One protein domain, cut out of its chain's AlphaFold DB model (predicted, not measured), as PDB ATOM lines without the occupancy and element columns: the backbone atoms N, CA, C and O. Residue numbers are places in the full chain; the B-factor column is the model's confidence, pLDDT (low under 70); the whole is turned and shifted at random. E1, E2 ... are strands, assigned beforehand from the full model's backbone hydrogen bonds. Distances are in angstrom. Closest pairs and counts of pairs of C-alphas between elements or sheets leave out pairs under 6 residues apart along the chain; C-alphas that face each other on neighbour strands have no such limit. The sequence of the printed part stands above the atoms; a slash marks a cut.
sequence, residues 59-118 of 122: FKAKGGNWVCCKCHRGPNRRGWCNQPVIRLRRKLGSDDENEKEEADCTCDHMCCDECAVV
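This is residues 59 to 118 of the 122 residues of an uncharacterized protein of Metarhizium robertsii (UniProt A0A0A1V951). With little regular structure, this is a rod: residues 59 to 83 wind as loops at one end, the long hairpin of E1 and E2 makes the other, and residues 107 to 118 return to the loops. The 60 printed residues have no named helix and two strands, E1 then E2, in one antiparallel sheet; the class is all strand, with 14 residues in named elements. The whole is loose, radius of gyration of the C-alphas 14.6 A, spanning 46 by 16 by 15 A.

Start in the loops, where residues 66 to 67 pair antiparallel with residues 116 to 117. Then find E1, residues 84 to 90, and E2, residues 100 to 106, a hairpin with 147 degrees between their directions. C-alphas 84 and 106 face each other at 4.6 A; N 87 and O 103 are within hydrogen-bond range at 3.1 A.

Find C-alpha 84 at (179.679, 167.686, 204.444); E1 runs 18.4 A to Arg 90. E2 runs 17.4 A from Lys 100 to C-alpha 106 at (183.521, 168.998, 206.513).

The C-alphas of Gly 63 and Asp 95, the two farthest apart, are 46.3 A apart. The link from E1 to E2 is short, the printed part has no cut, and no printed residue is under 70 in pLDDT.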
ATOM      1  N   PHE A  59     189.630 154.234 215.329       93.75
ATOM      2  CA  PHE A  59     189.345 153.894 213.929       93.75
ATOM      3  C   PHE A  59     189.637 152.419 213.623       93.75
ATOM      4  O   PHE A  59     188.823 151.734 213.008       93.75
ATOM      5  N   LYS A  60     190.788 151.917 214.089       91.38
ATOM      6  CA  LYS A  60     191.179 150.512 213.934       91.38
ATOM      7  C   LYS A  60     190.266 149.597 214.751       91.38
ATOM      8  O   LYS A  60     189.816 148.586 214.223       91.38
ATOM      9  N   ALA A  61     189.964 149.967 215.997       91.38
ATOM     10  CA  ALA A  61     189.079 149.202 216.874       91.38
ATOM     11  C   ALA A  61     187.663 149.039 216.290       91.38
ATOM     12  O   ALA A  61     187.049 147.992 216.458       91.38
ATOM     13  N   LYS A  62     187.171 150.035 215.542       91.94
ATOM     14  CA  LYS A  62     185.877 149.987 214.838       91.94
ATOM     15  C   LYS A  62     185.962 149.356 213.437       91.94
ATOM     16  O   LYS A  62     185.070 149.546 212.619       91.94
ATOM     17  N   GLY A  63     187.042 148.640 213.114       90.19
ATOM     18  CA  GLY A  63     187.188 147.933 211.834       90.19
ATOM     19  C   GLY A  63     187.389 148.843 210.617       90.19
ATOM     20  O   GLY A  63     187.178 148.417 209.485       90.19
ATOM     21  N   GLY A  64     187.782 150.101 210.828       89.69
ATOM     22  CA  GLY A  64     187.982 151.079 209.758       89.69
ATOM     23  C   GLY A  64     186.690 151.620 209.141       89.69
ATOM     24  O   GLY A  64     186.745 152.275 208.098       89.69
ATOM     25  N   ASN A  65     185.539 151.358 209.769       92.75
ATOM     26  CA  ASN A  65     184.241 151.807 209.291       92.75
ATOM     27  C   ASN A  65     183.325 152.228 210.451       92.75
ATOM     28  O   ASN A  65     183.018 151.428 211.332       92.75
ATOM     29  N   TRP A  66     182.886 153.486 210.467       95.38
ATOM     30  CA  TRP A  66     182.190 154.063 211.625       95.38
ATOM     31  C   TRP A  66     181.212 155.183 211.251       95.38
ATOM     32  O   TRP A  66     181.332 155.810 210.197       95.38
ATOM     33  N   VAL A  67     180.254 155.466 212.134       96.75
ATOM     34  CA  VAL A  67     179.309 156.592 212.024       96.75
ATOM     35  C   VAL A  67     179.689 157.670 213.033       96.75
ATOM     36  O   VAL A  67     179.956 157.382 214.201       96.75
ATOM     37  N   CYS A  68     179.752 158.922 212.579       97.00
ATOM     38  CA  CYS A  68     180.231 160.026 213.401       97.00
ATOM     39  C   CYS A  68     179.206 160.450 214.457       97.00
ATOM     40  O   CYS A  68     178.083 160.785 214.105       97.00
ATOM     41  N   CYS A  69     179.604 160.535 215.731       96.69
ATOM     42  CA  CYS A  69     178.704 160.965 216.809       96.69
ATOM     43  C   CYS A  69     178.339 162.460 216.779       96.69
ATOM     44  O   CYS A  69     177.416 162.862 217.473       96.69
ATOM     45  N   LYS A  70     179.047 163.294 215.998       95.75
ATOM     46  CA  LYS A  70     178.778 164.744 215.917       95.75
ATOM     47  C   LYS A  70     177.807 165.139 214.815       95.75
ATOM     48  O   LYS A  70     177.008 166.042 215.011       95.75
ATOM     49  N   CYS A  71     177.913 164.520 213.642       95.50
ATOM     50  CA  CYS A  71     177.016 164.812 212.516       95.50
ATOM     51  C   CYS A  71     176.045 163.670 212.214       95.50
ATOM     52  O   CYS A  71     175.215 163.816 211.325       95.50
ATOM     53  N   HIS A  72     176.180 162.533 212.906       95.25
ATOM     54  CA  HIS A  72     175.376 161.321 212.722       95.25
ATOM     55  C   HIS A  72     175.397 160.765 211.287       95.25
ATOM     56  O   HIS A  72     174.531 159.988 210.897       95.25
ATOM     57  N   ARG A  73     176.417 161.137 210.500       94.75
ATOM     58  CA  ARG A  73     176.631 160.688 209.118       94.75
ATOM     59  C   ARG A  73     177.785 159.689 209.030       94.75
ATOM     60  O   ARG A  73     178.738 159.711 209.818       94.75
ATOM     61  N   GLY A  74     177.692 158.816 208.036       91.88
ATOM     62  CA  GLY A  74     178.633 157.745 207.726       91.88
ATOM     63  C   GLY A  74     178.075 156.873 206.592       91.88
ATOM     64  O   GLY A  74     177.029 157.214 206.040       91.88
ATOM     65  N   PRO A  75     178.730 155.757 206.235       93.44
ATOM     66  CA  PRO A  75     179.977 155.235 206.798       93.44
ATOM     67  C   PRO A  75     181.207 156.118 206.521       93.44
ATOM     68  O   PRO A  75     181.438 156.536 205.387       93.44
ATOM     69  N   ASN A  76     182.039 156.361 207.538       94.31
ATOM     70  CA  ASN A  76     183.361 156.976 207.392       94.31
ATOM     71  C   ASN A  76     184.434 155.895 207.234       94.31
ATOM     72  O   ASN A  76     184.532 154.985 208.055       94.31
ATOM     73  N   ARG A  77     185.281 156.035 206.206       91.88
ATOM     74  CA  ARG A  77     186.389 155.106 205.892       91.88
ATOM     75  C   ARG A  77     187.779 155.672 206.199       91.88
ATOM     76  O   ARG A  77     188.790 155.095 205.811       91.88
ATOM     77  N   ARG A  78     187.828 156.835 206.849       91.31
ATOM     78  CA  ARG A  78     189.049 157.516 207.300       91.31
ATOM     79  C   ARG A  78     189.007 157.681 208.813       91.31
ATOM     80  O   ARG A  78     187.946 157.551 209.420       91.31
ATOM     81  N   GLY A  79     190.146 158.010 209.418       92.56
ATOM     82  CA  GLY A  79     190.224 158.301 210.855       92.56
ATOM     83  C   GLY A  79     189.460 159.540 211.323       92.56
ATOM     84  O   GLY A  79     189.291 159.719 212.524       92.56
ATOM     85  N   TRP A  80     188.974 160.368 210.401       94.38
ATOM     86  CA  TRP A  80     188.132 161.530 210.668       94.38
ATOM     87  C   TRP A  80     186.913 161.535 209.740       94.38
ATOM     88  O   TRP A  80     186.905 160.895 208.686       94.38
ATOM     89  N   CYS A  81     185.875 162.251 210.154       95.44
ATOM     90  CA  CYS A  81     184.639 162.403 209.409       95.44
ATOM     91  C   CYS A  81     184.806 163.470 208.324       95.44
ATOM     92  O   CYS A  81     184.995 164.643 208.630       95.44
ATOM     93  N   ASN A  82     184.685 163.085 207.057       93.94
ATOM     94  CA  ASN A  82     184.728 164.002 205.914       93.94
ATOM     95  C   ASN A  82     183.333 164.283 205.332       93.94
ATOM     96  O   ASN A  82     183.216 164.733 204.195       93.94
ATOM     97  N   GLN A  83     182.279 163.982 206.093       95.62
ATOM     98  CA  GLN A  83     180.907 164.256 205.684       95.62
ATOM     99  C   GLN A  83     180.679 165.772 205.611       95.62
ATOM    100  O   GLN A  83     181.126 166.480 206.525       95.62
ATOM    101  N   PRO A  84     179.989 166.269 204.570       95.00
ATOM    102  CA  PRO A  84     179.679 167.686 204.444       95.00
ATOM    103  C   PRO A  84     178.720 168.113 205.559       95.00
ATOM    104  O   PRO A  84     177.798 167.371 205.912       95.00
ATOM    105  N   VAL A  85     178.945 169.297 206.115       94.56
ATOM    106  CA  VAL A  85     178.117 169.954 207.130       94.56
ATOM    107  C   VAL A  85     178.096 171.458 206.869       94.56
ATOM    108  O   VAL A  85     179.075 172.026 206.388       94.56
ATOM    109  N   ILE A  86     177.001 172.105 207.253       92.62
ATOM    110  CA  ILE A  86     176.901 173.563 207.252       92.62
ATOM    111  C   ILE A  86     177.281 174.047 208.649       92.62
ATOM    112  O   ILE A  86     176.794 173.519 209.653       92.62
ATOM    113  N   ARG A  87     178.183 175.028 208.730       88.06
ATOM    114  CA  ARG A  87     178.522 175.705 209.986       88.06
ATOM    115  C   ARG A  87     178.376 177.201 209.819       88.06
ATOM    116  O   ARG A  87     178.822 177.755 208.823       88.06
ATOM    117  N   LEU A  88     177.847 177.847 210.852       89.12
ATOM    118  CA  LEU A  88     177.935 179.292 210.982       89.12
ATOM    119  C   LEU A  88     179.377 179.665 211.332       89.12
ATOM    120  O   LEU A  88     179.886 179.275 212.388       89.12
ATOM    121  N   ARG A  89     180.042 180.400 210.445       85.62
ATOM    122  CA  ARG A  89     181.370 180.980 210.677       85.62
ATOM    123  C   ARG A  89     181.269 182.495 210.660       85.62
ATOM    124  O   ARG A  89     180.327 183.041 210.103       85.62
ATOM    125  N   ARG A  90     182.232 183.170 211.292       84.94
ATOM    126  CA  ARG A  90     182.337 184.630 211.210       84.94
ATOM    127  C   ARG A  90     182.481 185.027 209.746       84.94
ATOM    128  O   ARG A  90     183.334 184.461 209.060       84.94
ATOM    129  N   LYS A  91     181.668 185.983 209.308       87.12
ATOM    130  CA  LYS A  91     181.721 186.507 207.949       87.12
ATOM    131  C   LYS A  91     183.067 187.187 207.715       87.12
ATOM    132  O   LYS A  91     183.462 188.074 208.476       87.12
ATOM    133  N   LEU A  92     183.804 186.741 206.699       83.25
ATOM    134  CA  LEU A  92     185.125 187.300 206.412       83.25
ATOM    135  C   LEU A  92     184.997 188.782 206.016       83.25
ATOM    136  O   LEU A  92     184.228 189.118 205.118       83.25
ATOM    137  N   GLY A  93     185.761 189.662 206.666       84.19
ATOM    138  CA  GLY A  93     185.733 191.104 206.389       84.19
ATOM    139  C   GLY A  93     184.601 191.880 207.070       84.19
ATOM    140  O   GLY A  93     184.401 193.042 206.730       84.19
ATOM    141  N   SER A  94     183.873 191.262 208.008       83.88
ATOM    142  CA  SER A  94     182.974 191.986 208.912       83.88
ATOM    143  C   SER A  94     183.696 192.382 210.201       83.88
ATOM    144  O   SER A  94     184.380 191.553 210.808       83.88
ATOM    145  N   ASP A  95     183.515 193.635 210.620       86.12
ATOM    146  CA  ASP A  95     183.991 194.147 211.912       86.12
ATOM    147  C   ASP A  95     183.057 193.750 213.072       86.12
ATOM    148  O   ASP A  95     183.426 193.873 214.240       86.12
ATOM    149  N   ASP A  96     181.857 193.245 212.765       86.75
ATOM    150  CA  ASP A  96     180.909 192.743 213.755       86.75
ATOM    151  C   ASP A  96     181.108 191.234 213.977       86.75
ATOM    152  O   ASP A  96     180.850 190.400 213.106       86.75
ATOM    153  N   GLU A  97     181.541 190.853 215.182       80.25
ATOM    154  CA  GLU A  97     181.758 189.450 215.549       80.25
ATOM    155  C   GLU A  97     180.470 188.605 215.576       80.25
ATOM    156  O   GLU A  97     180.554 187.369 215.584       80.25
ATOM    157  N   ASN A  98     179.294 189.242 215.580       86.38
ATOM    158  CA  ASN A  98     177.999 188.569 215.505       86.38
ATOM    159  C   ASN A  98     177.538 188.288 214.073       86.38
ATOM    160  O   ASN A  98     176.652 187.446 213.894       86.38
ATOM    161  N   GLU A  99     178.138 188.914 213.057       87.50
ATOM    162  CA  GLU A  99     177.840 188.572 211.671       87.50
ATOM    163  C   GLU A  99     178.417 187.194 211.333       87.50
ATOM    164  O   GLU A  99     179.631 186.974 211.234       87.50
ATOM    165  N   LYS A 100     177.507 186.238 211.144       89.31
ATOM    166  CA  LYS A 100     177.832 184.870 210.752       89.31
ATOM    167  C   LYS A 100     177.285 184.576 209.368       89.31
ATOM    168  O   LYS A 100     176.177 184.982 209.033       89.31
ATOM    169  N   GLU A 101     178.049 183.822 208.596       90.50
ATOM    170  CA  GLU A 101     177.621 183.251 207.328       90.50
ATOM    171  C   GLU A 101     177.615 181.726 207.412       90.50
ATOM    172  O   GLU A 101     178.392 181.114 208.155       90.50
ATOM    173  N   GLU A 102     176.706 181.109 206.664       91.88
ATOM    174  CA  GLU A 102     176.727 179.670 206.460       91.88
ATOM    175  C   GLU A 102     177.892 179.317 205.540       91.88
ATOM    176  O   GLU A 102     178.001 179.810 204.422       91.88
ATOM    177  N   ALA A 103     178.772 178.453 206.031       88.75
ATOM    178  CA  ALA A 103     179.892 177.941 205.272       88.75
ATOM    179  C   ALA A 103     179.754 176.427 205.112       88.75
ATOM    180  O   ALA A 103     179.674 175.684 206.103       88.75
ATOM    181  N   ASP A 104     179.803 175.980 203.861       91.81
ATOM    182  CA  ASP A 104     179.985 174.574 203.532       91.81
ATOM    183  C   ASP A 104     181.369 174.121 203.992       91.81
ATOM    184  O   ASP A 104     182.407 174.667 203.608       91.81
ATOM    185  N   CYS A 105     181.400 173.109 204.852       92.06
ATOM    186  CA  CYS A 105     182.641 172.524 205.335       92.06
ATOM    187  C   CYS A 105     182.474 171.033 205.628       92.06
ATOM    188  O   CYS A 105     181.407 170.447 205.450       92.06
ATOM    189  N   THR A 106     183.549 170.386 206.060       94.50
ATOM    190  CA  THR A 106     183.521 168.998 206.513       94.50
ATOM    191  C   THR A 106     183.365 168.921 208.028       94.50
ATOM    192  O   THR A 106     183.667 169.852 208.777       94.50
ATOM    193  N   CYS A 107     182.826 167.800 208.508       94.81
ATOM    194  CA  CYS A 107     182.629 167.584 209.938       94.81
ATOM    195  C   CYS A 107     183.959 167.601 210.715       94.81
ATOM    196  O   CYS A 107     184.006 168.117 211.832       94.81
ATOM    197  N   ASP A 108     185.017 167.027 210.142       94.44
ATOM    198  CA  ASP A 108     186.387 166.938 210.671       94.44
ATOM    199  C   ASP A 108     186.522 166.296 212.055       94.44
ATOM    200  O   ASP A 108     187.601 166.255 212.641       94.44
ATOM    201  N   HIS A 109     185.436 165.739 212.584       94.56
ATOM    202  CA  HIS A 109     185.453 165.046 213.855       94.56
ATOM    203  C   HIS A 109     186.306 163.780 213.744       94.56
ATOM    204  O   HIS A 109     186.096 162.972 212.838       94.56
ATOM    205  N   MET A 110     187.260 163.593 214.652       93.62
ATOM    206  CA  MET A 110     188.094 162.393 214.695       93.62
ATOM    207  C   MET A 110     187.294 161.205 215.242       93.62
ATOM    208  O   MET A 110     186.416 161.373 216.087       93.62
ATOM    209  N   CYS A 111     187.588 159.994 214.768       94.94
ATOM    210  CA  CYS A 111     186.966 158.782 215.289       94.94
ATOM    211  C   CYS A 111     187.271 158.651 216.788       94.94
ATOM    212  O   CYS A 111     188.425 158.460 217.170       94.94
ATOM    213  N   CYS A 112     186.235 158.701 217.620       95.06
ATOM    214  CA  CYS A 112     186.335 158.592 219.074       95.06
ATOM    215  C   CYS A 112     185.510 157.408 219.598       95.06
ATOM    216  O   CYS A 112     184.926 156.646 218.820       95.06
ATOM    217  N   ASP A 113     185.461 157.243 220.918       94.88
ATOM    218  CA  ASP A 113     184.714 156.162 221.561       94.88
ATOM    219  C   ASP A 113     183.210 156.218 221.291       94.88
ATOM    220  O   ASP A 113     182.628 155.191 220.941       94.88
ATOM    221  N   GLU A 114     182.626 157.417 221.323       96.62
ATOM    222  CA  GLU A 114     181.192 157.669 221.110       96.62
ATOM    223  C   GLU A 114     180.716 157.394 219.676       96.62
ATOM    224  O   GLU A 114     179.520 157.356 219.400       96.62
ATOM    225  N   CYS A 115     181.636 157.235 218.725       96.38
ATOM    226  CA  CYS A 115     181.276 156.941 217.344       96.38
ATOM    227  C   CYS A 115     180.746 155.507 217.202       96.38
ATOM    228  O   CYS A 115     181.321 154.571 217.755       96.38
ATOM    229  N   ALA A 116     179.690 155.292 216.419       95.19
ATOM    230  CA  ALA A 116     179.099 153.960 216.281       95.19
ATOM    231  C   ALA A 116     179.866 153.086 215.274       95.19
ATOM    232  O   ALA A 116     180.451 153.593 214.309       95.19
ATOM    233  N   VAL A 117     179.853 151.768 215.486       93.38
ATOM    234  CA  VAL A 117     180.305 150.787 214.488       93.38
ATOM    235  C   VAL A 117     179.214 150.654 213.424       93.38
ATOM    236  O   VAL A 117     178.024 150.676 213.726       93.38
ATOM    237  N   VAL A 118     179.594 150.537 212.155       85.44
ATOM    238  CA  VAL A 118     178.607 150.320 211.086       85.44
ATOM    239  C   VAL A 118     178.004 148.923 211.225       85.44
ATOM    240  O   VAL A 118     178.735 147.939 211.209       85.44
TER     241      VAL A 118